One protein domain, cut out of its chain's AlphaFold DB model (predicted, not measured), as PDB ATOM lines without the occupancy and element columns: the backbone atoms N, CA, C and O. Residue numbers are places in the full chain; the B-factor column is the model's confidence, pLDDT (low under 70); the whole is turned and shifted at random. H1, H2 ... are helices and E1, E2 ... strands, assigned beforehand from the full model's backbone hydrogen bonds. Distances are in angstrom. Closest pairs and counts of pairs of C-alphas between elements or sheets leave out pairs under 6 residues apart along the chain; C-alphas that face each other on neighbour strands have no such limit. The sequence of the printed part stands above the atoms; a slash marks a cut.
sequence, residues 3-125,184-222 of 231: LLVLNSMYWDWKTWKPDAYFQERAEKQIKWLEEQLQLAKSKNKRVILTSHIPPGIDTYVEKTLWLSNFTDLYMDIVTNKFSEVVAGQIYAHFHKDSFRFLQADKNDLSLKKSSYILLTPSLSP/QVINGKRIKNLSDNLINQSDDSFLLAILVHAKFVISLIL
ATOM      1  N   LEU A   3     621.336 464.618 454.169       97.94
ATOM      2  CA  LEU A   3     622.309 465.573 454.699       97.94
ATOM      3  C   LEU A   3     621.848 466.010 456.089       97.94
ATOM      4  O   LEU A   3     620.726 466.498 456.225       97.94
ATOM      5  N   LEU A   4     622.696 465.852 457.105       98.62
ATOM      6  CA  LEU A   4     622.472 466.454 458.419       98.62
ATOM      7  C   LEU A   4     623.468 467.592 458.623       98.62
ATOM      8  O   LEU A   4     624.678 467.406 458.485       98.62
ATOM      9  N   VAL A   5     622.939 468.765 458.961       98.56
ATOM     10  CA  VAL A   5     623.721 469.968 459.242       98.56
ATOM     11  C   VAL A   5     623.748 470.171 460.748       98.56
ATOM     12  O   VAL A   5     622.705 470.350 461.375       98.56
ATOM     13  N   LEU A   6     624.942 470.114 461.320       98.31
ATOM     14  CA  LEU A   6     625.177 470.271 462.746       98.31
ATOM     15  C   LEU A   6     625.591 471.712 463.044       98.31
ATOM     16  O   LEU A   6     626.191 472.399 462.218       98.31
ATOM     17  N   ASN A   7     625.279 472.167 464.252       96.62
ATOM     18  CA  ASN A   7     625.850 473.371 464.825       96.62
ATOM     19  C   ASN A   7     626.920 472.973 465.846       96.62
ATOM     20  O   ASN A   7     626.655 472.896 467.046       96.62
ATOM     21  N   SER A   8     628.138 472.731 465.358       95.12
ATOM     22  CA  SER A   8     629.293 472.372 466.195       95.12
ATOM     23  C   SER A   8     629.752 473.485 467.141       95.12
ATOM     24  O   SER A   8     630.598 473.232 467.991       95.12
ATOM     25  N   MET A   9     629.224 474.711 467.019       92.44
ATOM     26  CA  MET A   9     629.576 475.803 467.934       92.44
ATOM     27  C   MET A   9     629.147 475.501 469.370       92.44
ATOM     28  O   MET A   9     629.781 475.986 470.292       92.44
ATOM     29  N   TYR A  10     628.116 474.674 469.581       92.38
ATOM     30  CA  TYR A  10     627.716 474.266 470.935       92.38
ATOM     31  C   TYR A  10     628.734 473.348 471.621       92.38
ATOM     32  O   TYR A  10     628.643 473.139 472.826       92.38
ATOM     33  N   TRP A  11     629.679 472.782 470.871       92.06
ATOM     34  CA  TRP A  11     630.703 471.885 471.401       92.06
ATOM     35  C   TRP A  11     632.074 472.553 471.505       92.06
ATOM     36  O   TRP A  11     632.961 471.972 472.123       92.06
ATOM     37  N   ASP A  12     632.255 473.745 470.925       89.25
ATOM     38  CA  ASP A  12     633.530 474.468 470.888       89.25
ATOM     39  C   ASP A  12     634.022 474.808 472.300       89.25
ATOM     40  O   ASP A  12     633.301 475.414 473.098       89.25
ATOM     41  N   TRP A  13     635.280 474.480 472.593       81.56
ATOM     42  CA  TRP A  13     635.900 474.782 473.882       81.56
ATOM     43  C   TRP A  13     635.896 476.283 474.199       81.56
ATOM     44  O   TRP A  13     635.806 476.658 475.366       81.56
ATOM     45  N   LYS A  14     635.953 477.162 473.186       80.06
ATOM     46  CA  LYS A  14     635.932 478.624 473.386       80.06
ATOM     47  C   LYS A  14     634.571 479.138 473.837       80.06
ATOM     48  O   LYS A  14     634.489 480.222 474.414       80.06
ATOM     49  N   THR A  15     633.511 478.373 473.587       68.44
ATOM     50  CA  THR A  15     632.162 478.695 474.066       68.44
ATOM     51  C   THR A  15     631.933 478.260 475.511       68.44
ATOM     52  O   THR A  15     630.898 478.598 476.079       68.44
ATOM     53  N   TRP A  16     632.914 477.591 476.138       61.62
ATOM     54  CA  TRP A  16     632.888 477.197 477.547       61.62
ATOM     55  C   TRP A  16     633.008 478.408 478.478       61.62
ATOM     56  O   TRP A  16     634.033 478.686 479.102       61.62
ATOM     57  N   LYS A  17     631.910 479.142 478.592       63.56
ATOM     58  CA  LYS A  17     631.495 479.728 479.861       63.56
ATOM     59  C   LYS A  17     630.501 478.733 480.469       63.56
ATOM     60  O   LYS A  17     629.748 478.140 479.698       63.56
ATOM     61  N   PRO A  18     630.490 478.505 481.794       60.81
ATOM     62  CA  PRO A  18     629.480 477.675 482.449       60.81
ATOM     63  C   PRO A  18     628.114 478.360 482.334       60.81
ATOM     64  O   PRO A  18     627.646 479.043 483.238       60.81
ATOM     65  N   ASP A  19     627.517 478.228 481.161       72.56
ATOM     66  CA  ASP A  19     626.226 478.763 480.793       72.56
ATOM     67  C   ASP A  19     625.350 477.568 480.428       72.56
ATOM     68  O   ASP A  19     625.544 476.902 479.404       72.56
ATOM     69  N   ALA A  20     624.391 477.287 481.312       81.75
ATOM     70  CA  ALA A  20     623.437 476.195 481.165       81.75
ATOM     71  C   ALA A  20     622.740 476.222 479.791       81.75
ATOM     72  O   ALA A  20     622.399 475.170 479.249       81.75
ATOM     73  N   TYR A  21     622.608 477.408 479.184       81.75
ATOM     74  CA  TYR A  21     622.045 477.600 477.854       81.75
ATOM     75  C   TYR A  21     622.786 476.822 476.754       81.75
ATOM     76  O   TYR A  21     622.143 476.235 475.874       81.75
ATOM     77  N   PHE A  22     624.123 476.836 476.766       84.31
ATOM     78  CA  PHE A  22     624.937 476.171 475.744       84.31
ATOM     79  C   PHE A  22     625.013 474.669 475.986       84.31
ATOM     80  O   PHE A  22     624.848 473.896 475.042       84.31
ATOM     81  N   GLN A  23     625.175 474.259 477.246       86.25
ATOM     82  CA  GLN A  23     625.247 472.847 477.607       86.25
ATOM     83  C   GLN A  23     623.959 472.095 477.238       86.25
ATOM     84  O   GLN A  23     624.021 471.062 476.574       86.25
ATOM     85  N   GLU A  24     622.788 472.649 477.564       91.12
ATOM     86  CA  GLU A  24     621.499 472.033 477.231       91.12
ATOM     87  C   GLU A  24     621.337 471.825 475.713       91.12
ATOM     88  O   GLU A  24     620.852 470.789 475.255       91.12
ATOM     89  N   ARG A  25     621.768 472.797 474.898       93.00
ATOM     90  CA  ARG A  25     621.709 472.704 473.427       93.00
ATOM     91  C   ARG A  25     622.705 471.704 472.864       93.00
ATOM     92  O   ARG A  25     622.370 470.995 471.915       93.00
ATOM     93  N   ALA A  26     623.903 471.650 473.436       93.31
ATOM     94  CA  ALA A  26     624.924 470.683 473.070       93.31
ATOM     95  C   ALA A  26     624.427 469.247 473.288       93.31
ATOM     96  O   ALA A  26     624.491 468.431 472.367       93.31
ATOM     97  N   GLU A  27     623.857 468.969 474.464       94.62
ATOM     98  CA  GLU A  27     623.284 467.668 474.825       94.62
ATOM     99  C   GLU A  27     622.074 467.316 473.948       94.62
ATOM    100  O   GLU A  27     621.999 466.213 473.398       94.62
ATOM    101  N   LYS A  28     621.159 468.272 473.733       97.25
ATOM    102  CA  LYS A  28     620.009 468.090 472.833       97.25
ATOM    103  C   LYS A  28     620.435 467.757 471.406       97.25
ATOM    104  O   LYS A  28     619.808 466.906 470.784       97.25
ATOM    105  N   GLN A  29     621.486 468.393 470.884       97.81
ATOM    106  CA  GLN A  29     621.954 468.126 469.524       97.81
ATOM    107  C   GLN A  29     622.604 466.745 469.390       97.81
ATOM    108  O   GLN A  29     622.383 466.086 468.379       97.81
ATOM    109  N   ILE A  30     623.349 466.279 470.400       98.06
ATOM    110  CA  ILE A  30     623.890 464.909 470.418       98.06
ATOM    111  C   ILE A  30     622.754 463.883 470.399       98.06
ATOM    112  O   ILE A  30     622.752 462.986 469.558       98.06
ATOM    113  N   LYS A  31     621.746 464.059 471.262       98.44
ATOM    114  CA  LYS A  31     620.570 463.180 471.280       98.44
ATOM    115  C   LYS A  31     619.836 463.191 469.936       98.44
ATOM    116  O   LYS A  31     619.531 462.134 469.392       98.44
ATOM    117  N   TRP A  32     619.601 464.380 469.382       98.69
ATOM    118  CA  TRP A  32     618.966 464.540 468.075       98.69
ATOM    119  C   TRP A  32     619.763 463.852 466.959       98.69
ATOM    120  O   TRP A  32     619.167 463.186 466.115       98.69
ATOM    121  N   LEU A  33     621.096 463.963 466.958       98.81
ATOM    122  CA  LEU A  33     621.958 463.306 465.974       98.81
ATOM    123  C   LEU A  33     621.795 461.780 466.025       98.81
ATOM    124  O   LEU A  33     621.591 461.166 464.978       98.81
ATOM    125  N   GLU A  34     621.827 461.173 467.216       98.62
ATOM    126  CA  GLU A  34     621.589 459.727 467.366       98.62
ATOM    127  C   GLU A  34     620.205 459.320 466.840       98.62
ATOM    128  O   GLU A  34     620.091 458.354 466.084       98.62
ATOM    129  N   GLU A  35     619.157 460.082 467.166       98.75
ATOM    130  CA  GLU A  35     617.793 459.828 466.685       98.75
ATOM    131  C   GLU A  35     617.690 459.912 465.151       98.75
ATOM    132  O   GLU A  35     617.061 459.056 464.523       98.75
ATOM    133  N   GLN A  36     618.332 460.905 464.522       98.81
ATOM    134  CA  GLN A  36     618.328 461.046 463.063       98.81
ATOM    135  C   GLN A  36     619.117 459.937 462.363       98.81
ATOM    136  O   GLN A  36     618.678 459.440 461.324       98.81
ATOM    137  N   LEU A  37     620.259 459.523 462.917       98.81
ATOM    138  CA  LEU A  37     621.039 458.411 462.371       98.81
ATOM    139  C   LEU A  37     620.281 457.088 462.505       98.81
ATOM    140  O   LEU A  37     620.228 456.313 461.547       98.81
ATOM    141  N   GLN A  38     619.603 456.863 463.631       98.69
ATOM    142  CA  GLN A  38     618.737 455.703 463.818       98.69
ATOM    143  C   GLN A  38     617.559 455.700 462.830       98.69
ATOM    144  O   GLN A  38     617.221 454.656 462.264       98.69
ATOM    145  N   LEU A  39     616.953 456.861 462.567       98.62
ATOM    146  CA  LEU A  39     615.899 457.009 461.562       98.62
ATOM    147  C   LEU A  39     616.412 456.763 460.136       98.62
ATOM    148  O   LEU A  39     615.716 456.163 459.318       98.62
ATOM    149  N   ALA A  40     617.620 457.225 459.811       98.50
ATOM    150  CA  ALA A  40     618.235 456.962 458.516       98.50
ATOM    151  C   ALA A  40     618.499 455.460 458.332       98.50
ATOM    152  O   ALA A  40     618.120 454.893 457.303       98.50
ATOM    153  N   LYS A  41     619.033 454.803 459.370       98.19
ATOM    154  CA  LYS A  41     619.250 453.353 459.415       98.19
ATOM    155  C   LYS A  41     617.960 452.572 459.166       98.19
ATOM    156  O   LYS A  41     617.938 451.707 458.296       98.19
ATOM    157  N   SER A  42     616.867 452.912 459.857       98.38
ATOM    158  CA  SER A  42     615.576 452.222 459.686       98.38
ATOM    159  C   SER A  42     614.957 452.410 458.297       98.38
ATOM    160  O   SER A  42     614.167 451.581 457.855       98.38
ATOM    161  N   LYS A  43     615.347 453.468 457.578       98.00
ATOM    162  CA  LYS A  43     614.919 453.762 456.202       98.00
ATOM    163  C   LYS A  43     615.911 453.299 455.132       98.00
ATOM    164  O   LYS A  43     615.749 453.674 453.969       98.00
ATOM    165  N   ASN A  44     616.940 452.534 455.506       96.94
ATOM    166  CA  ASN A  44     618.029 452.122 454.617       96.94
ATOM    167  C   ASN A  44     618.641 453.317 453.849       96.94
ATOM    168  O   ASN A  44     618.824 453.296 452.626       96.94
ATOM    169  N   LYS A  45     618.862 454.425 454.569       98.06
ATOM    170  CA  LYS A  45     619.512 455.636 454.067       98.06
ATOM    171  C   LYS A  45     620.851 455.828 454.769       98.06
ATOM    172  O   LYS A  45     620.935 455.723 455.987       98.06
ATOM    173  N   ARG A  46     621.865 456.213 454.000       98.19
ATOM    174  CA  ARG A  46     623.135 456.729 454.508       98.19
ATOM    175  C   ARG A  46     623.111 458.248 454.622       98.19
ATOM    176  O   ARG A  46     622.318 458.924 453.951       98.19
ATOM    177  N   VAL A  47     623.972 458.776 455.482       98.62
ATOM    178  CA  VAL A  47     623.976 460.175 455.915       98.62
ATOM    179  C   VAL A  47     625.325 460.824 455.636       98.62
ATOM    180  O   VAL A  47     626.358 460.295 456.032       98.62
ATOM    181  N   ILE A  48     625.309 461.998 455.010       98.56
ATOM    182  CA  ILE A  48     626.450 462.917 455.008       98.56
ATOM    183  C   ILE A  48     626.254 463.892 456.167       98.56
ATOM    184  O   ILE A  48     625.185 464.491 456.299       98.56
ATOM    185  N   LEU A  49     627.276 464.042 457.007       98.75
ATOM    186  CA  LEU A  49     627.293 465.043 458.074       98.75
ATOM    187  C   LEU A  49     628.042 466.286 457.602       98.75
ATOM    188  O   LEU A  49     629.070 466.173 456.935       98.75
ATOM    189  N   THR A  50     627.563 467.470 457.972       98.44
ATOM    190  CA  THR A  50     628.305 468.710 457.738       98.44
ATOM    191  C   THR A  50     628.190 469.674 458.909       98.44
ATOM    192  O   THR A  50     627.152 469.748 459.562       98.44
ATOM    193  N   SER A  51     629.256 470.429 459.171       97.62
ATOM    194  CA  SER A  51     629.279 471.515 460.162       97.62
ATOM    195  C   SER A  51     630.470 472.445 459.911       97.62
ATOM    196  O   SER A  51     631.237 472.257 458.970       97.62
ATOM    197  N   HIS A  52     630.658 473.441 460.777       96.12
ATOM    198  CA  HIS A  52     631.795 474.355 460.711       96.12
ATOM    199  C   HIS A  52     633.082 473.778 461.337       96.12
ATOM    200  O   HIS A  52     634.039 473.500 460.617       96.12
ATOM    201  N   ILE A  53     633.113 473.588 462.661       95.25
ATOM    202  CA  ILE A  53     634.299 473.175 463.436       95.25
ATOM    203  C   ILE A  53     634.347 471.647 463.500       95.25
ATOM    204  O   ILE A  53     633.368 471.086 463.974       95.25
ATOM    205  N   PRO A  54     635.415 470.960 463.062       95.12
ATOM    206  CA  PRO A  54     635.516 469.498 463.140       95.12
ATOM    207  C   PRO A  54     635.865 468.978 464.549       95.12
ATOM    208  O   PRO A  54     636.506 469.695 465.317       95.12
ATOM    209  N   PRO A  55     635.537 467.711 464.881       92.75
ATOM    210  CA  PRO A  55     636.030 467.057 466.095       92.75
ATOM    211  C   PRO A  55     637.544 466.853 466.035       92.75
ATOM    212  O   PRO A  55     638.099 466.599 464.964       92.75
ATOM    213  N   GLY A  56     638.203 466.865 467.193       86.75
ATOM    214  CA  GLY A  56     639.630 466.570 467.331       86.75
ATOM    215  C   GLY A  56     640.460 467.799 467.690       86.75
ATOM    216  O   GLY A  56     639.992 468.702 468.382       86.75
ATOM    217  N   ILE A  57     641.714 467.807 467.244       82.25
ATOM    218  CA  ILE A  57     642.722 468.793 467.647       82.25
ATOM    219  C   ILE A  57     642.958 469.797 466.518       82.25
ATOM    220  O   ILE A  57     642.913 469.443 465.337       82.25
ATOM    221  N   ASP A  58     643.176 471.055 466.879       81.44
ATOM    222  CA  ASP A  58     643.765 472.055 466.000       81.44
ATOM    223  C   ASP A  58     645.248 471.732 465.820       81.44
ATOM    224  O   ASP A  58     646.028 471.816 466.765       81.44
ATOM    225  N   THR A  59     645.638 471.341 464.611       70.38
ATOM    226  CA  THR A  59     647.001 470.881 464.326       70.38
ATOM    227  C   THR A  59     648.037 472.006 464.332       70.38
ATOM    228  O   THR A  59     649.221 471.717 464.236       70.38
ATOM    229  N   TYR A  60     647.623 473.276 464.392       71.38
ATOM    230  CA  TYR A  60     648.538 474.417 464.449       71.38
ATOM    231  C   TYR A  60     648.864 474.833 465.887       71.38
ATOM    232  O   TYR A  60     650.006 475.170 466.181       71.38
ATOM    233  N   VAL A  61     647.872 474.812 466.784       77.88
ATOM    234  CA  VAL A  61     648.055 475.207 468.197       77.88
ATOM    235  C   VAL A  61     648.020 474.038 469.184       77.88
ATOM    236  O   VAL A  61     648.126 474.268 470.385       77.88
ATOM    237  N   GLU A  62     647.817 472.813 468.696       77.69
ATOM    238  CA  GLU A  62     647.766 471.562 469.468       77.69
ATOM    239  C   GLU A  62     646.726 471.560 470.602       77.69
ATOM    240  O   GLU A  62     646.902 470.944 471.653       77.69
ATOM    241  N   LYS A  63     645.592 472.241 470.391       81.56
ATOM    242  CA  LYS A  63     644.475 472.296 471.353       81.56
ATOM    243  C   LYS A  63     643.246 471.572 470.831       81.56
ATOM    244  O   LYS A  63     642.967 471.580 469.635       81.56
ATOM    245  N   THR A  64     642.477 470.972 471.735       85.69
ATOM    246  CA  THR A  64     641.175 470.385 471.402       85.69
ATOM    247  C   THR A  64     640.230 471.468 470.888       85.69
ATOM    248  O   THR A  64     640.117 472.521 471.509       85.69
ATOM    249  N   LEU A  65     639.542 471.213 469.775       90.19
ATOM    250  CA  LEU A  65     638.555 472.139 469.214       90.19
ATOM    251  C   LEU A  65     637.224 472.093 469.954       90.19
ATOM    252  O   LEU A  65     636.551 473.108 470.093       90.19
ATOM    253  N   TRP A  66     636.838 470.913 470.421       92.12
ATOM    254  CA  TRP A  66     635.616 470.717 471.179       92.12
ATOM    255  C   TRP A  66     635.936 470.306 472.611       92.12
ATOM    256  O   TRP A  66     637.034 469.840 472.921       92.12
ATOM    257  N   LEU A  67     634.943 470.440 473.481       90.12
ATOM    258  CA  LEU A  67     634.961 469.852 474.812       90.12
ATOM    259  C   LEU A  67     635.116 468.331 474.707       90.12
ATOM    260  O   LEU A  67     634.535 467.687 473.825       90.12
ATOM    261  N   SER A  68     635.911 467.753 475.606       88.06
ATOM    262  CA  SER A  68     636.291 466.337 475.544       88.06
ATOM    263  C   SER A  68     635.081 465.406 475.601       88.06
ATOM    264  O   SER A  68     634.976 464.506 474.777       88.06
ATOM    265  N   ASN A  69     634.114 465.676 476.483       90.69
ATOM    266  CA  ASN A  69     632.897 464.875 476.615       90.69
ATOM    267  C   ASN A  69     632.080 464.820 475.309       90.69
ATOM    268  O   ASN A  69     631.649 463.744 474.905       90.69
ATOM    269  N   PHE A  70     631.886 465.951 474.620       92.94
ATOM    270  CA  PHE A  70     631.146 465.977 473.352       92.94
ATOM    271  C   PHE A  70     631.959 465.398 472.194       92.94
ATOM    272  O   PHE A  70     631.380 464.783 471.301       92.94
ATOM    273  N   THR A  71     633.286 465.541 472.228       93.06
ATOM    274  CA  THR A  71     634.177 464.863 471.276       93.06
ATOM    275  C   THR A  71     634.023 463.353 471.395       93.06
ATOM    276  O   THR A  71     633.752 462.701 470.394       93.06
ATOM    277  N   ASP A  72     634.131 462.804 472.604       92.75
ATOM    278  CA  ASP A  72     634.050 461.362 472.840       92.75
ATOM    279  C   ASP A  72     632.673 460.804 472.446       92.75
ATOM    280  O   ASP A  72     632.597 459.802 471.733       92.75
ATOM    281  N   LEU A  73     631.587 461.496 472.817       95.56
ATOM    282  CA  LEU A  73     630.223 461.130 472.414       95.56
ATOM    283  C   LEU A  73     630.059 461.136 470.890       95.56
ATOM    284  O   LEU A  73     629.571 460.164 470.317       95.56
ATOM    285  N   TYR A  74     630.487 462.205 470.216       97.12
ATOM    286  CA  TYR A  74     630.399 462.294 468.760       97.12
ATOM    287  C   TYR A  74     631.219 461.197 468.073       97.12
ATOM    288  O   TYR A  74     630.744 460.570 467.124       97.12
ATOM    289  N   MET A  75     632.437 460.942 468.556       95.12
ATOM    290  CA  MET A  75     633.317 459.913 468.012       95.12
ATOM    291  C   MET A  75     632.691 458.521 468.136       95.12
ATOM    292  O   MET A  75     632.670 457.791 467.142       95.12
ATOM    293  N   ASP A  76     632.119 458.166 469.289       95.50
ATOM    294  CA  ASP A  76     631.414 456.891 469.472       95.50
ATOM    295  C   ASP A  76     630.217 456.758 468.512       95.50
ATOM    296  O   ASP A  76     630.062 455.732 467.844       95.50
ATOM    297  N   ILE A  77     629.430 457.826 468.343       97.94
ATOM    298  CA  ILE A  77     628.299 457.854 467.404       97.94
ATOM    299  C   ILE A  77     628.764 457.540 465.977       97.94
ATOM    300  O   ILE A  77     628.233 456.621 465.350       97.94
ATOM    301  N   VAL A  78     629.747 458.278 465.454       97.75
ATOM    302  CA  VAL A  78     630.100 458.206 464.023       97.75
ATOM    303  C   VAL A  78     631.047 457.064 463.665       97.75
ATOM    304  O   VAL A  78     631.115 456.697 462.495       97.75
ATOM    305  N   THR A  79     631.790 456.505 464.625       95.25
ATOM    306  CA  THR A  79     632.751 455.418 464.355       95.25
ATOM    307  C   THR A  79     632.290 454.053 464.857       95.25
ATOM    308  O   THR A  79     632.601 453.045 464.224       95.25
ATOM    309  N   ASN A  80     631.536 453.990 465.958       93.62
ATOM    310  CA  ASN A  80     631.158 452.729 466.594       93.62
ATOM    311  C   ASN A  80     629.672 452.398 466.392       93.62
ATOM    312  O   ASN A  80     629.364 451.316 465.897       93.62
ATOM    313  N   LYS A  81     628.753 453.311 466.737       96.62
ATOM    314  CA  LYS A  81     627.298 453.050 466.687       96.62
ATOM    315  C   LYS A  81     626.710 453.074 465.270       96.62
ATOM    316  O   LYS A  81     625.792 452.305 464.989       96.62
ATOM    317  N   PHE A  82     627.193 453.982 464.418       97.69
ATOM    318  CA  PHE A  82     626.575 454.299 463.123       97.69
ATOM    319  C   PHE A  82     627.580 454.423 461.963       97.69
ATOM    320  O   PHE A  82     627.300 455.122 460.985       97.69
ATOM    321  N   SER A  83     628.742 453.768 462.034       95.50
ATOM    322  CA  SER A  83     629.779 453.858 460.988       95.50
ATOM    323  C   SER A  83     629.316 453.362 459.615       95.50
ATOM    324  O   SER A  83     629.739 453.888 458.590       95.50
ATOM    325  N   GLU A  84     628.386 452.411 459.562       94.62
ATOM    326  CA  GLU A  84     627.766 451.937 458.324       94.62
ATOM    327  C   GLU A  84     626.750 452.932 457.733       94.62
ATOM    328  O   GLU A  84     626.518 452.965 456.520       94.62
ATOM    329  N   VAL A  85     626.155 453.769 458.588       97.94
ATOM    330  CA  VAL A  85     625.137 454.761 458.213       97.94
ATOM    331  C   VAL A  85     625.793 456.064 457.764       97.94
ATOM    332  O   VAL A  85     625.320 456.693 456.817       97.94
ATOM    333  N   VAL A  86     626.888 456.479 458.401       98.25
ATOM    334  CA  VAL A  86     627.623 457.695 458.033       98.25
ATOM    335  C   VAL A  86     628.407 457.448 456.737       98.25
ATOM    336  O   VAL A  86     629.362 456.681 456.682       98.25
ATOM    337  N   ALA A  87     627.989 458.101 455.653       97.44
ATOM    338  CA  ALA A  87     628.605 457.991 454.329       97.44
ATOM    339  C   ALA A  87     629.885 458.818 454.169       97.44
ATOM    340  O   ALA A  87     630.698 458.537 453.288       97.44
ATOM    341  N   GLY A  88     630.040 459.846 454.997       97.62
ATOM    342  CA  GLY A  88     631.132 460.802 454.951       97.62
ATOM    343  C   GLY A  88     630.770 462.061 455.724       97.62
ATOM    344  O   GLY A  88     629.610 462.283 456.082       97.62
ATOM    345  N   GLN A  89     631.774 462.882 455.997       98.50
ATOM    346  CA  GLN A  89     631.607 464.110 456.762       98.50
ATOM    347  C   GLN A  89     632.348 465.254 456.072       98.50
ATOM    348  O   GLN A  89     633.456 465.048 455.578       98.50
ATOM    349  N   ILE A  90     631.760 466.448 456.042       98.06
ATOM    350  CA  ILE A  90     632.347 467.640 455.419       98.06
ATOM    351  C   ILE A  90     632.397 468.765 456.454       98.06
ATOM    352  O   ILE A  90     631.381 469.149 457.025       98.06
ATOM    353  N   TYR A  91     633.589 469.278 456.725       97.31
ATOM    354  CA  TYR A  91     633.813 470.311 457.739       97.31
ATOM    355  C   TYR A  91     634.731 471.410 457.205       97.31
ATOM    356  O   TYR A  91     635.322 471.257 456.142       97.31
ATOM    357  N   ALA A  92     634.851 472.519 457.935       93.25
ATOM    358  CA  ALA A  92     635.651 473.673 457.538       93.25
ATOM    359  C   ALA A  92     636.576 474.119 458.688       93.25
ATOM    360  O   ALA A  92     637.347 473.314 459.210       93.25
ATOM    361  N   HIS A  93     636.498 475.394 459.078       93.62
ATOM    362  CA  HIS A  93     637.239 476.045 460.165       93.62
ATOM    363  C   HIS A  93     638.712 476.358 459.877       93.62
ATOM    364  O   HIS A  93     639.137 477.489 460.088       93.62
ATOM    365  N   PHE A  94     639.481 475.417 459.331       89.81
ATOM    366  CA  PHE A  94     640.933 475.595 459.183       89.81
ATOM    367  C   PHE A  94     641.382 476.408 457.971       89.81
ATOM    368  O   PHE A  94     642.557 476.751 457.894       89.81
ATOM    369  N   HIS A  95     640.485 476.672 457.014       91.38
ATOM    370  CA  HIS A  95     640.817 477.331 455.741       91.38
ATOM    371  C   HIS A  95     641.875 476.565 454.916       91.38
ATOM    372  O   HIS A  95     642.533 477.142 454.055       91.38
ATOM    373  N   LYS A  96     642.033 475.258 455.162       87.31
ATOM    374  CA  LYS A  96     643.035 474.395 454.523       87.31
ATOM    375  C   LYS A  96     642.396 473.149 453.934       87.31
ATOM    376  O   LYS A  96     641.444 472.621 454.506       87.31
ATOM    377  N   ASP A  97     642.954 472.695 452.813       89.00
ATOM    378  CA  ASP A  97     642.613 471.397 452.249       89.00
ATOM    379  C   ASP A  97     643.229 470.310 453.126       89.00
ATOM    380  O   ASP A  97     644.436 470.289 453.388       89.00
ATOM    381  N   SER A  98     642.382 469.445 453.659       90.25
ATOM    382  CA  SER A  98     642.804 468.376 454.540       90.25
ATOM    383  C   SER A  98     641.709 467.318 454.617       90.25
ATOM    384  O   SER A  98     640.579 467.479 454.148       90.25
ATOM    385  N   PHE A  99     642.038 466.212 455.255       93.25
ATOM    386  CA  PHE A  99     641.079 465.206 455.654       93.25
ATOM    387  C   PHE A  99     641.456 464.668 457.032       93.25
ATOM    388  O   PHE A  99     642.571 464.862 457.527       93.25
ATOM    389  N   ARG A 100     640.505 463.980 457.659       92.62
ATOM    390  CA  ARG A 100     640.728 463.259 458.909       92.62
ATOM    391  C   ARG A 100     640.262 461.828 458.783       92.62
ATOM    392  O   ARG A 100     639.157 461.581 458.302       92.62
ATOM    393  N   PHE A 101     641.080 460.910 459.274       93.50
ATOM    394  CA  PHE A 101     640.654 459.550 459.566       93.50
ATOM    395  C   PHE A 101     640.199 459.472 461.026       93.50
ATOM    396  O   PHE A 101     640.886 459.974 461.920       93.50
ATOM    397  N   LEU A 102     639.034 458.864 461.250       93.06
ATOM    398  CA  LEU A 102     638.415 458.696 462.559       93.06
ATOM    399  C   LEU A 102     638.272 457.210 462.868       93.06
ATOM    400  O   LEU A 102     637.706 456.462 462.067       93.06
ATOM    401  N   GLN A 103     638.709 456.797 464.054       89.00
ATOM    402  CA  GLN A 103     638.593 455.410 464.489       89.00
ATOM    403  C   GLN A 103     638.333 455.318 465.988       89.00
ATOM    404  O   GLN A 103     638.938 456.058 466.759       89.00
ATOM    405  N   ALA A 104     637.450 454.395 466.382       79.38
ATOM    406  CA  ALA A 104     637.112 454.150 467.785       79.38
ATOM    407  C   ALA A 104     638.275 453.520 468.573       79.38
ATOM    408  O   ALA A 104     638.546 453.910 469.702       79.38
ATOM    409  N   ASP A 105     638.970 452.555 467.972       81.81
ATOM    410  CA  ASP A 105     640.126 451.879 468.560       81.81
ATOM    411  C   ASP A 105     641.265 451.841 467.542       81.81
ATOM    412  O   ASP A 105     641.136 451.217 466.491       81.81
ATOM    413  N   LYS A 106     642.390 452.492 467.860       75.50
ATOM    414  CA  LYS A 106     643.581 452.530 466.995       75.50
ATOM    415  C   LYS A 106     644.160 451.139 466.708       75.50
ATOM    416  O   LYS A 106     644.884 450.984 465.729       75.50
ATOM    417  N   ASN A 107     643.855 450.145 467.543       79.00
ATOM    418  CA  ASN A 107     644.312 448.769 467.370       79.00
ATOM    419  C   ASN A 107     643.372 447.930 466.484       79.00
ATOM    420  O   ASN A 107     643.725 446.808 466.120       79.00
ATOM    421  N   ASP A 108     642.191 448.442 466.111       80.81
ATOM    422  CA  ASP A 108     641.261 447.735 465.227       80.81
ATOM    423  C   ASP A 108     641.739 447.790 463.767       80.81
ATOM    424  O   ASP A 108     641.385 448.672 462.985       80.81
ATOM    425  N   LEU A 109     642.522 446.796 463.356       82.00
ATOM    426  CA  LEU A 109     643.022 446.696 461.983       82.00
ATOM    427  C   LEU A 109     641.926 446.393 460.944       82.00
ATOM    428  O   LEU A 109     642.185 446.485 459.746       82.00
ATOM    429  N   SER A 110     640.704 446.036 461.361       83.69
ATOM    430  CA  SER A 110     639.618 445.729 460.421       83.69
ATOM    431  C   SER A 110     639.053 446.971 459.731       83.69
ATOM    432  O   SER A 110     638.403 446.845 458.692       83.69
ATOM    433  N   LEU A 111     639.263 448.156 460.322       83.88
ATOM    434  CA  LEU A 111     638.722 449.451 459.890       83.88
ATOM    435  C   LEU A 111     637.187 449.481 459.747       83.88
ATOM    436  O   LEU A 111     636.639 450.450 459.220       83.88
ATOM    437  N   LYS A 112     636.468 448.459 460.238       84.69
ATOM    438  CA  LYS A 112     634.998 448.388 460.166       84.69
ATOM    439  C   LYS A 112     634.339 449.476 461.005       84.69
ATOM    440  O   LYS A 112     633.276 449.966 460.645       84.69
ATOM    441  N   LYS A 113     634.984 449.859 462.106       90.12
ATOM    442  CA  LYS A 113     634.546 450.925 463.010       90.12
ATOM    443  C   LYS A 113     635.328 452.207 462.766       90.12
ATOM    444  O   LYS A 113     636.077 452.685 463.622       90.12
ATOM    445  N   SER A 114     635.197 452.727 461.553       93.06
ATOM    446  CA  SER A 114     635.881 453.944 461.136       93.06
ATOM    447  C   SER A 114     634.947 454.909 460.422       93.06
ATOM    448  O   SER A 114     633.879 454.544 459.936       93.06
ATOM    449  N   SER A 115     635.368 456.164 460.374       95.94
ATOM    450  CA  SER A 115     634.753 457.218 459.581       95.94
ATOM    451  C   SER A 115     635.853 458.137 459.049       95.94
ATOM    452  O   SER A 115     637.029 458.002 459.389       95.94
ATOM    453  N   TYR A 116     635.485 459.088 458.203       96.75
ATOM    454  CA  TYR A 116     636.399 460.106 457.712       96.75
ATOM    455  C   TYR A 116     635.720 461.474 457.636       96.75
ATOM    456  O   TYR A 116     634.491 461.569 457.579       96.75
ATOM    457  N   ILE A 117     636.539 462.522 457.631       97.50
ATOM    458  CA  ILE A 117     636.133 463.906 457.393       97.50
ATOM    459  C   ILE A 117     636.925 464.440 456.207       97.50
ATOM    460  O   ILE A 117     638.141 464.283 456.155       97.50
ATOM    461  N   LEU A 118     636.243 465.121 455.297       96.88
ATOM    462  CA  LEU A 118     636.845 465.999 454.307       96.88
ATOM    463  C   LEU A 118     636.792 467.431 454.846       96.88
ATOM    464  O   LEU A 118     635.711 467.942 455.146       96.88
ATOM    465  N   LEU A 119     637.948 468.073 454.981       94.62
ATOM    466  CA  LEU A 119     638.039 469.475 455.368       94.62
ATOM    467  C   LEU A 119     638.088 470.322 454.102       94.62
ATOM    468  O   LEU A 119     638.976 470.156 453.266       94.62
ATOM    469  N   THR A 120     637.087 471.184 453.939       92.38
ATOM    470  CA  THR A 120     637.067 472.151 452.848       92.38
ATOM    471  C   THR A 120     637.923 473.358 453.230       92.38
ATOM    472  O   THR A 120     637.840 473.832 454.373       92.38
ATOM    473  N   PRO A 121     638.707 473.904 452.290       89.75
ATOM    474  CA  PRO A 121     639.389 475.161 452.516       89.75
ATOM    475  C   PRO A 121     638.403 476.332 452.309       89.75
ATOM    476  O   PRO A 121     637.188 476.120 452.214       89.75
ATOM    477  N   SER A 122     638.883 477.580 452.355       93.00
ATOM    478  CA  SER A 122     638.019 478.769 452.364       93.00
ATOM    479  C   SER A 122     638.179 479.686 451.150       93.00
ATOM    480  O   SER A 122     639.235 479.777 450.530       93.00
ATOM    481  N   LEU A 123     637.132 480.466 450.870       95.00
ATOM    482  CA  LEU A 123     637.199 481.575 449.913       95.00
ATOM    483  C   LEU A 123     638.062 482.741 450.416       95.00
ATOM    484  O   LEU A 123     638.630 483.472 449.615       95.00
ATOM    485  N   SER A 124     638.136 482.940 451.733       93.44
ATOM    486  CA  SER A 124     638.896 484.046 452.320       93.44
ATOM    487  C   SER A 124     640.398 483.747 452.277       93.44
ATOM    488  O   SER A 124     640.805 482.736 452.852       93.44
ATOM    489  N   PRO A 125     641.234 484.624 451.692       91.00
ATOM    490  CA  PRO A 125     642.680 484.422 451.614       91.00
ATOM    491  C   PRO A 125     643.431 484.858 452.885       91.00
ATOM    492  O   PRO A 125     644.652 484.982 452.871       91.00
ATOM    493  N   GLN A 184     635.859 452.334 444.991       88.25
ATOM    494  CA  GLN A 184     634.893 452.967 444.071       88.25
ATOM    495  C   GLN A 184     634.289 454.271 444.619       88.25
ATOM    496  O   GLN A 184     633.817 455.110 443.851       88.25
ATOM    497  N   VAL A 185     634.306 454.436 445.943       94.62
ATOM    498  CA  VAL A 185     633.847 455.622 446.671       94.62
ATOM    499  C   VAL A 185     634.887 456.013 447.719       94.62
ATOM    500  O   VAL A 185     635.758 455.220 448.085       94.62
ATOM    501  N   ILE A 186     634.793 457.233 448.238       95.75
ATOM    502  CA  ILE A 186     635.588 457.665 449.385       95.75
ATOM    503  C   ILE A 186     635.013 457.010 450.647       95.75
ATOM    504  O   ILE A 186     633.821 457.115 450.943       95.75
ATOM    505  N   ASN A 187     635.861 456.299 451.389       94.00
ATOM    506  CA  ASN A 187     635.502 455.612 452.627       94.00
ATOM    507  C   ASN A 187     636.668 455.646 453.634       94.00
ATOM    508  O   ASN A 187     637.773 456.084 453.309       94.00
ATOM    509  N   GLY A 188     636.419 455.176 454.862       92.25
ATOM    510  CA  GLY A 188     637.422 455.172 455.934       92.25
ATOM    511  C   GLY A 188     638.708 454.423 455.567       92.25
ATOM    512  O   GLY A 188     639.794 454.940 455.814       92.25
ATOM    513  N   LYS A 189     638.604 453.263 454.902       91.12
ATOM    514  CA  LYS A 189     639.754 452.464 454.443       91.12
ATOM    515  C   LYS A 189     640.606 453.227 453.431       91.12
ATOM    516  O   LYS A 189     641.818 453.321 453.604       91.12
ATOM    517  N   ARG A 190     639.980 453.831 452.418       92.62
ATOM    518  CA  ARG A 190     640.683 454.615 451.395       92.62
ATOM    519  C   ARG A 190     641.405 455.819 452.002       92.62
ATOM    520  O   ARG A 190     642.559 456.069 451.670       92.62
ATOM    521  N   ILE A 191     640.753 456.529 452.925       93.25
ATOM    522  CA  ILE A 191     641.357 457.666 453.632       93.25
ATOM    523  C   ILE A 191     642.486 457.220 454.574       93.25
ATOM    524  O   ILE A 191     643.510 457.895 454.645       93.25
ATOM    525  N   LYS A 192     642.356 456.072 455.250       91.19
ATOM    526  CA  LYS A 192     643.426 455.495 456.078       91.19
ATOM    527  C   LYS A 192     644.650 455.127 455.246       91.19
ATOM    528  O   LYS A 192     645.746 455.557 455.584       91.19
ATOM    529  N   ASN A 193     644.458 454.410 454.138       89.81
ATOM    530  CA  ASN A 193     645.545 454.037 453.233       89.81
ATOM    531  C   ASN A 193     646.251 455.275 452.671       89.81
ATOM    532  O   ASN A 193     647.477 455.323 452.631       89.81
ATOM    533  N   LEU A 194     645.484 456.297 452.270       89.94
ATOM    534  CA  LEU A 194     646.048 457.573 451.836       89.94
ATOM    535  C   LEU A 194     646.875 458.225 452.950       89.94
ATOM    536  O   LEU A 194     647.994 458.660 452.697       89.94
ATOM    537  N   SER A 195     646.346 458.265 454.174       87.94
ATOM    538  CA  SER A 195     647.066 458.799 455.330       87.94
ATOM    539  C   SER A 195     648.389 458.067 455.555       87.94
ATOM    540  O   SER A 195     649.416 458.719 455.690       87.94
ATOM    541  N   ASP A 196     648.381 456.733 455.561       87.06
ATOM    542  CA  ASP A 196     649.583 455.922 455.782       87.06
ATOM    543  C   ASP A 196     650.619 456.134 454.674       87.06
ATOM    544  O   ASP A 196     651.805 456.286 454.954       87.06
ATOM    545  N   ASN A 197     650.173 456.202 453.418       86.44
ATOM    546  CA  ASN A 197     651.052 456.453 452.281       86.44
ATOM    547  C   ASN A 197     651.723 457.827 452.370       86.44
ATOM    548  O   ASN A 197     652.921 457.926 452.129       86.44
ATOM    549  N   LEU A 198     650.973 458.871 452.732       84.06
ATOM    550  CA  LEU A 198     651.528 460.218 452.874       84.06
ATOM    551  C   LEU A 198     652.515 460.311 454.046       84.06
ATOM    552  O   LEU A 198     653.539 460.970 453.910       84.06
ATOM    553  N   ILE A 199     652.252 459.608 455.152       79.50
ATOM    554  CA  ILE A 199     653.171 459.527 456.300       79.50
ATOM    555  C   ILE A 199     654.461 458.791 455.920       79.50
ATOM    556  O   ILE A 199     655.554 459.244 456.241       79.50
ATOM    557  N   ASN A 200     654.352 457.670 455.207       78.00
ATOM    558  CA  ASN A 200     655.516 456.877 454.805       78.00
ATOM    559  C   ASN A 200     656.375 457.567 453.734       78.00
ATOM    560  O   ASN A 200     657.541 457.221 453.578       78.00
ATOM    561  N   GLN A 201     655.801 458.505 452.975       72.88
ATOM    562  CA  GLN A 201     656.509 459.296 451.964       72.88
ATOM    563  C   GLN A 201     657.131 460.578 452.528       72.88
ATOM    564  O   GLN A 201     657.909 461.226 451.831       72.88
ATOM    565  N   SER A 202     656.789 460.973 453.757       62.28
ATOM    566  CA  SER A 202     657.369 462.153 454.387       62.28
ATOM    567  C   SER A 202     658.641 461.806 455.161       62.28
ATOM    568  O   SER A 202     658.567 461.134 456.186       62.28
ATOM    569  N   ASP A 203     659.782 462.353 454.733       52.12
ATOM    570  CA  ASP A 203     661.033 462.392 455.521       52.12
ATOM    571  C   ASP A 203     660.961 463.406 456.688       52.12
ATOM    572  O   ASP A 203     661.917 463.596 457.445       52.12
ATOM    573  N   ASP A 204     659.824 464.093 456.827       48.72
ATOM    574  CA  ASP A 204     659.663 465.279 457.653       48.72
ATOM    575  C   ASP A 204     659.121 464.926 459.047       48.72
ATOM    576  O   ASP A 204     657.947 464.582 459.232       48.72
ATOM    577  N   SER A 205     659.972 465.063 460.065       43.66
ATOM    578  CA  SER A 205     659.629 464.844 461.480       43.66
ATOM    579  C   SER A 205     658.451 465.710 461.963       43.66
ATOM    580  O   SER A 205     657.793 465.369 462.948       43.66
ATOM    581  N   PHE A 206     658.130 466.789 461.239       40.75
ATOM    582  CA  PHE A 206     657.000 467.681 461.497       40.75
ATOM    583  C   PHE A 206     655.642 467.109 461.042       40.75
ATOM    584  O   PHE A 206     654.647 467.261 461.754       40.75
ATOM    585  N   LEU A 207     655.586 466.382 459.916       39.53
ATOM    586  CA  LEU A 207     654.395 465.608 459.521       39.53
ATOM    587  C   LEU A 207     654.158 464.447 460.497       39.53
ATOM    588  O   LEU A 207     653.009 464.129 460.813       39.53
ATOM    589  N   LEU A 208     655.243 463.890 461.051       40.94
ATOM    590  CA  LEU A 208     655.192 462.881 462.107       40.94
ATOM    591  C   LEU A 208     654.657 463.426 463.451       40.94
ATOM    592  O   LEU A 208     654.009 462.694 464.197       40.94
ATOM    593  N   ALA A 209     654.892 464.703 463.776       35.34
ATOM    594  CA  ALA A 209     654.543 465.293 465.077       35.34
ATOM    595  C   ALA A 209     653.032 465.545 465.270       35.34
ATOM    596  O   ALA A 209     652.518 465.425 466.384       35.34
ATOM    597  N   ILE A 210     652.282 465.793 464.187       42.00
ATOM    598  CA  ILE A 210     650.821 466.015 464.238       42.00
ATOM    599  C   ILE A 210     650.046 464.717 464.582       42.00
ATOM    600  O   ILE A 210     648.872 464.757 464.958       42.00
ATOM    601  N   LEU A 211     650.703 463.550 464.543       45.34
ATOM    602  CA  LEU A 211     650.096 462.238 464.806       45.34
ATOM    603  C   LEU A 211     649.875 461.899 466.291       45.34
ATOM    604  O   LEU A 211     649.097 460.988 466.592       45.34
ATOM    605  N   VAL A 212     650.535 462.576 467.234       36.91
ATOM    606  CA  VAL A 212     650.744 461.976 468.569       36.91
ATOM    607  C   VAL A 212     649.706 462.368 469.634       36.91
ATOM    608  O   VAL A 212     649.555 461.639 470.610       36.91
ATOM    609  N   HIS A 213     648.890 463.413 469.452       37.81
ATOM    610  CA  HIS A 213     648.112 463.943 470.590       37.81
ATOM    611  C   HIS A 213     646.597 463.671 470.613       37.81
ATOM    612  O   HIS A 213     645.959 463.945 471.628       37.81
ATOM    613  N   ALA A 214     645.989 463.068 469.582       42.25
ATOM    614  CA  ALA A 214     644.554 462.747 469.606       42.25
ATOM    615  C   ALA A 214     644.299 461.243 469.801       42.25
ATOM    616  O   ALA A 214     644.773 460.416 469.019       42.25
ATOM    617  N   LYS A 215     643.485 460.870 470.800       46.81
ATOM    618  CA  LYS A 215     643.062 459.474 471.045       46.81
ATOM    619  C   LYS A 215     642.375 458.809 469.841       46.81
ATOM    620  O   LYS A 215     642.426 457.590 469.752       46.81
ATOM    621  N   PHE A 216     641.804 459.579 468.908       39.06
ATOM    622  CA  PHE A 216     640.915 459.028 467.874       39.06
ATOM    623  C   PHE A 216     641.064 459.607 466.452       39.06
ATOM    624  O   PHE A 216     640.317 459.206 465.561       39.06
ATOM    625  N   VAL A 217     641.976 460.565 466.220       48.09
ATOM    626  CA  VAL A 217     642.014 461.347 464.966       48.09
ATOM    627  C   VAL A 217     643.420 461.394 464.379       48.09
ATOM    628  O   VAL A 217     644.354 461.796 465.067       48.09
ATOM    629  N   ILE A 218     643.548 461.061 463.094       54.44
ATOM    630  CA  ILE A 218     644.737 461.360 462.282       54.44
ATOM    631  C   ILE A 218     644.354 462.472 461.302       54.44
ATOM    632  O   ILE A 218     643.374 462.327 460.572       54.44
ATOM    633  N   SER A 219     645.084 463.591 461.321       49.88
ATOM    634  CA  SER A 219     644.869 464.742 460.430       49.88
ATOM    635  C   SER A 219     646.100 464.957 459.562       49.88
ATOM    636  O   SER A 219     647.209 464.949 460.089       49.88
ATOM    637  N   LEU A 220     645.907 465.198 458.265       51.41
ATOM    638  CA  LEU A 220     647.005 465.500 457.348       51.41
ATOM    639  C   LEU A 220     646.650 466.696 456.467       51.41
ATOM    640  O   LEU A 220     645.556 466.747 455.905       51.41
ATOM    641  N   ILE A 221     647.544 467.680 456.385       51.94
ATOM    642  CA  ILE A 221     647.351 468.873 455.552       51.94
ATOM    643  C   ILE A 221     647.817 468.537 454.137       51.94
ATOM    644  O   ILE A 221     648.946 468.084 453.955       51.94
ATOM    645  N   LEU A 222     646.955 468.767 453.150       48.41
ATOM    646  CA  LEU A 222     647.324 468.664 451.746       48.41
ATOM    647  C   LEU A 222     647.862 470.023 451.296       48.41
ATOM    648  O   LEU A 222     647.172 471.039 451.386       48.41
TER     649      LEU A 222
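What this domain is: This is residues 3 to 125 and 184 to 222 of the 231 residues of an uncharacterized protein of Paramuricea clavata (UniProt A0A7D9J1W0). What does this domain look like? Its core is one twisted sheet of six strands, with H3 over one face, H4 across the other face where E5, E4 and E6 lie, and the long helix H2 side by side with H3. Residues 201 to 206, from the last residue of H4 into H5, stick out. What is it made of, and how large is it? The printed part has 162 residues with five named helices and six named strands, in the order E1 H1 H2 E2 H3 E3 E4 E5 H4 H5 E6, and its class is mixed, helices and strands. The sheet, in the order E1 E2 E3 E5 E4 E6, is mixed too; the whole is compact, with a radius of gyration of the C-alphas of 15.6 A and spans of 47 by 39 by 34 A.

How they stand to each other: How do the strands pair? The edge strand E1, residues 3 to 5, is parallel to E2, residues 47 to 50, with N 4 and O 48 within hydrogen-bond range at 2.9 A, and E2 is parallel to E3, residues 86 to 91, with N 87 and O 47 at 2.8 A. E3 is parallel to E5, residues 114 to 119, with N 118 and O 89 at 2.8 A. E5 forms an antiparallel hairpin with E4, residues 98 to 103, with N 100 and O 117 at 2.8 A, and E4 is antiparallel to the other edge strand E6, residues 217 to 221, with N 101 and O 218 at 3.0 A. Where are the first helices? H1, residues 8 to 11, is not on the sheet but touches residues 22 to 26 of H2, residues 20 to 42, the closest C-alphas being those of Tyr 10 and Ala 26, 5.0 A apart. H2 only grazes the sheet, with its residues 33 to 41, and with residues 26 to 34 alone it touches H3, residues 68 to 81, the same way at a shallow tilt of 3 degrees, closest at the C-alphas of Glu 34 and Ile 77, 7.0 A. E1, H1 H2, E2 and E2, H3, E3 are strand-helix-strand units, parallel neighbour strands joined through helices, each with a right-handed crossover. What is on each face? H3 has a height over the sheet of 10.0 A, lies over E5 and runs slantwise to it at 44 degrees on the local plane. On the opposite face H4, residues 188 to 201, has a height of 9.1 A, lies over E4, E6 and, only just, with 3 C-alphas, E5, and runs across E4 at 63 degrees on the local plane; helices on both faces give three layers. How do the helix backbones look? Every O i to N i+4 pair is within hydrogen-bond range in H4 and in H5, residues 205 to 209; H2 has 18 of 19 and H3 9 of 10, while H1 is too short for such a pair.

Where its parts are: Where does the printed part begin? E1 begins at C-alpha 3, (622.309, 465.573, 454.699). How long are the longer elements? H2 runs 33.1 A from C-alpha 20, (623.437, 476.195, 481.165), H3 18.3 A and H4 19.9 A. E3 measures 14.1 A, E4 16.9 A, E5 16.7 A and E6 13.2 A, with C-alpha 221 at (647.351, 468.873, 455.552).

The domain as a whole: Which links are cut or long? Residues 126 to 183 are not printed, and C-alphas 125 and 184 are 33.3 A apart across the cut. The link from E2 to H3, 17 residues, is long. Where is confidence low? The model's pLDDT is under 70 at residues 15 to 18 and 202 to 222, against a mean of 84.9 for the printed part.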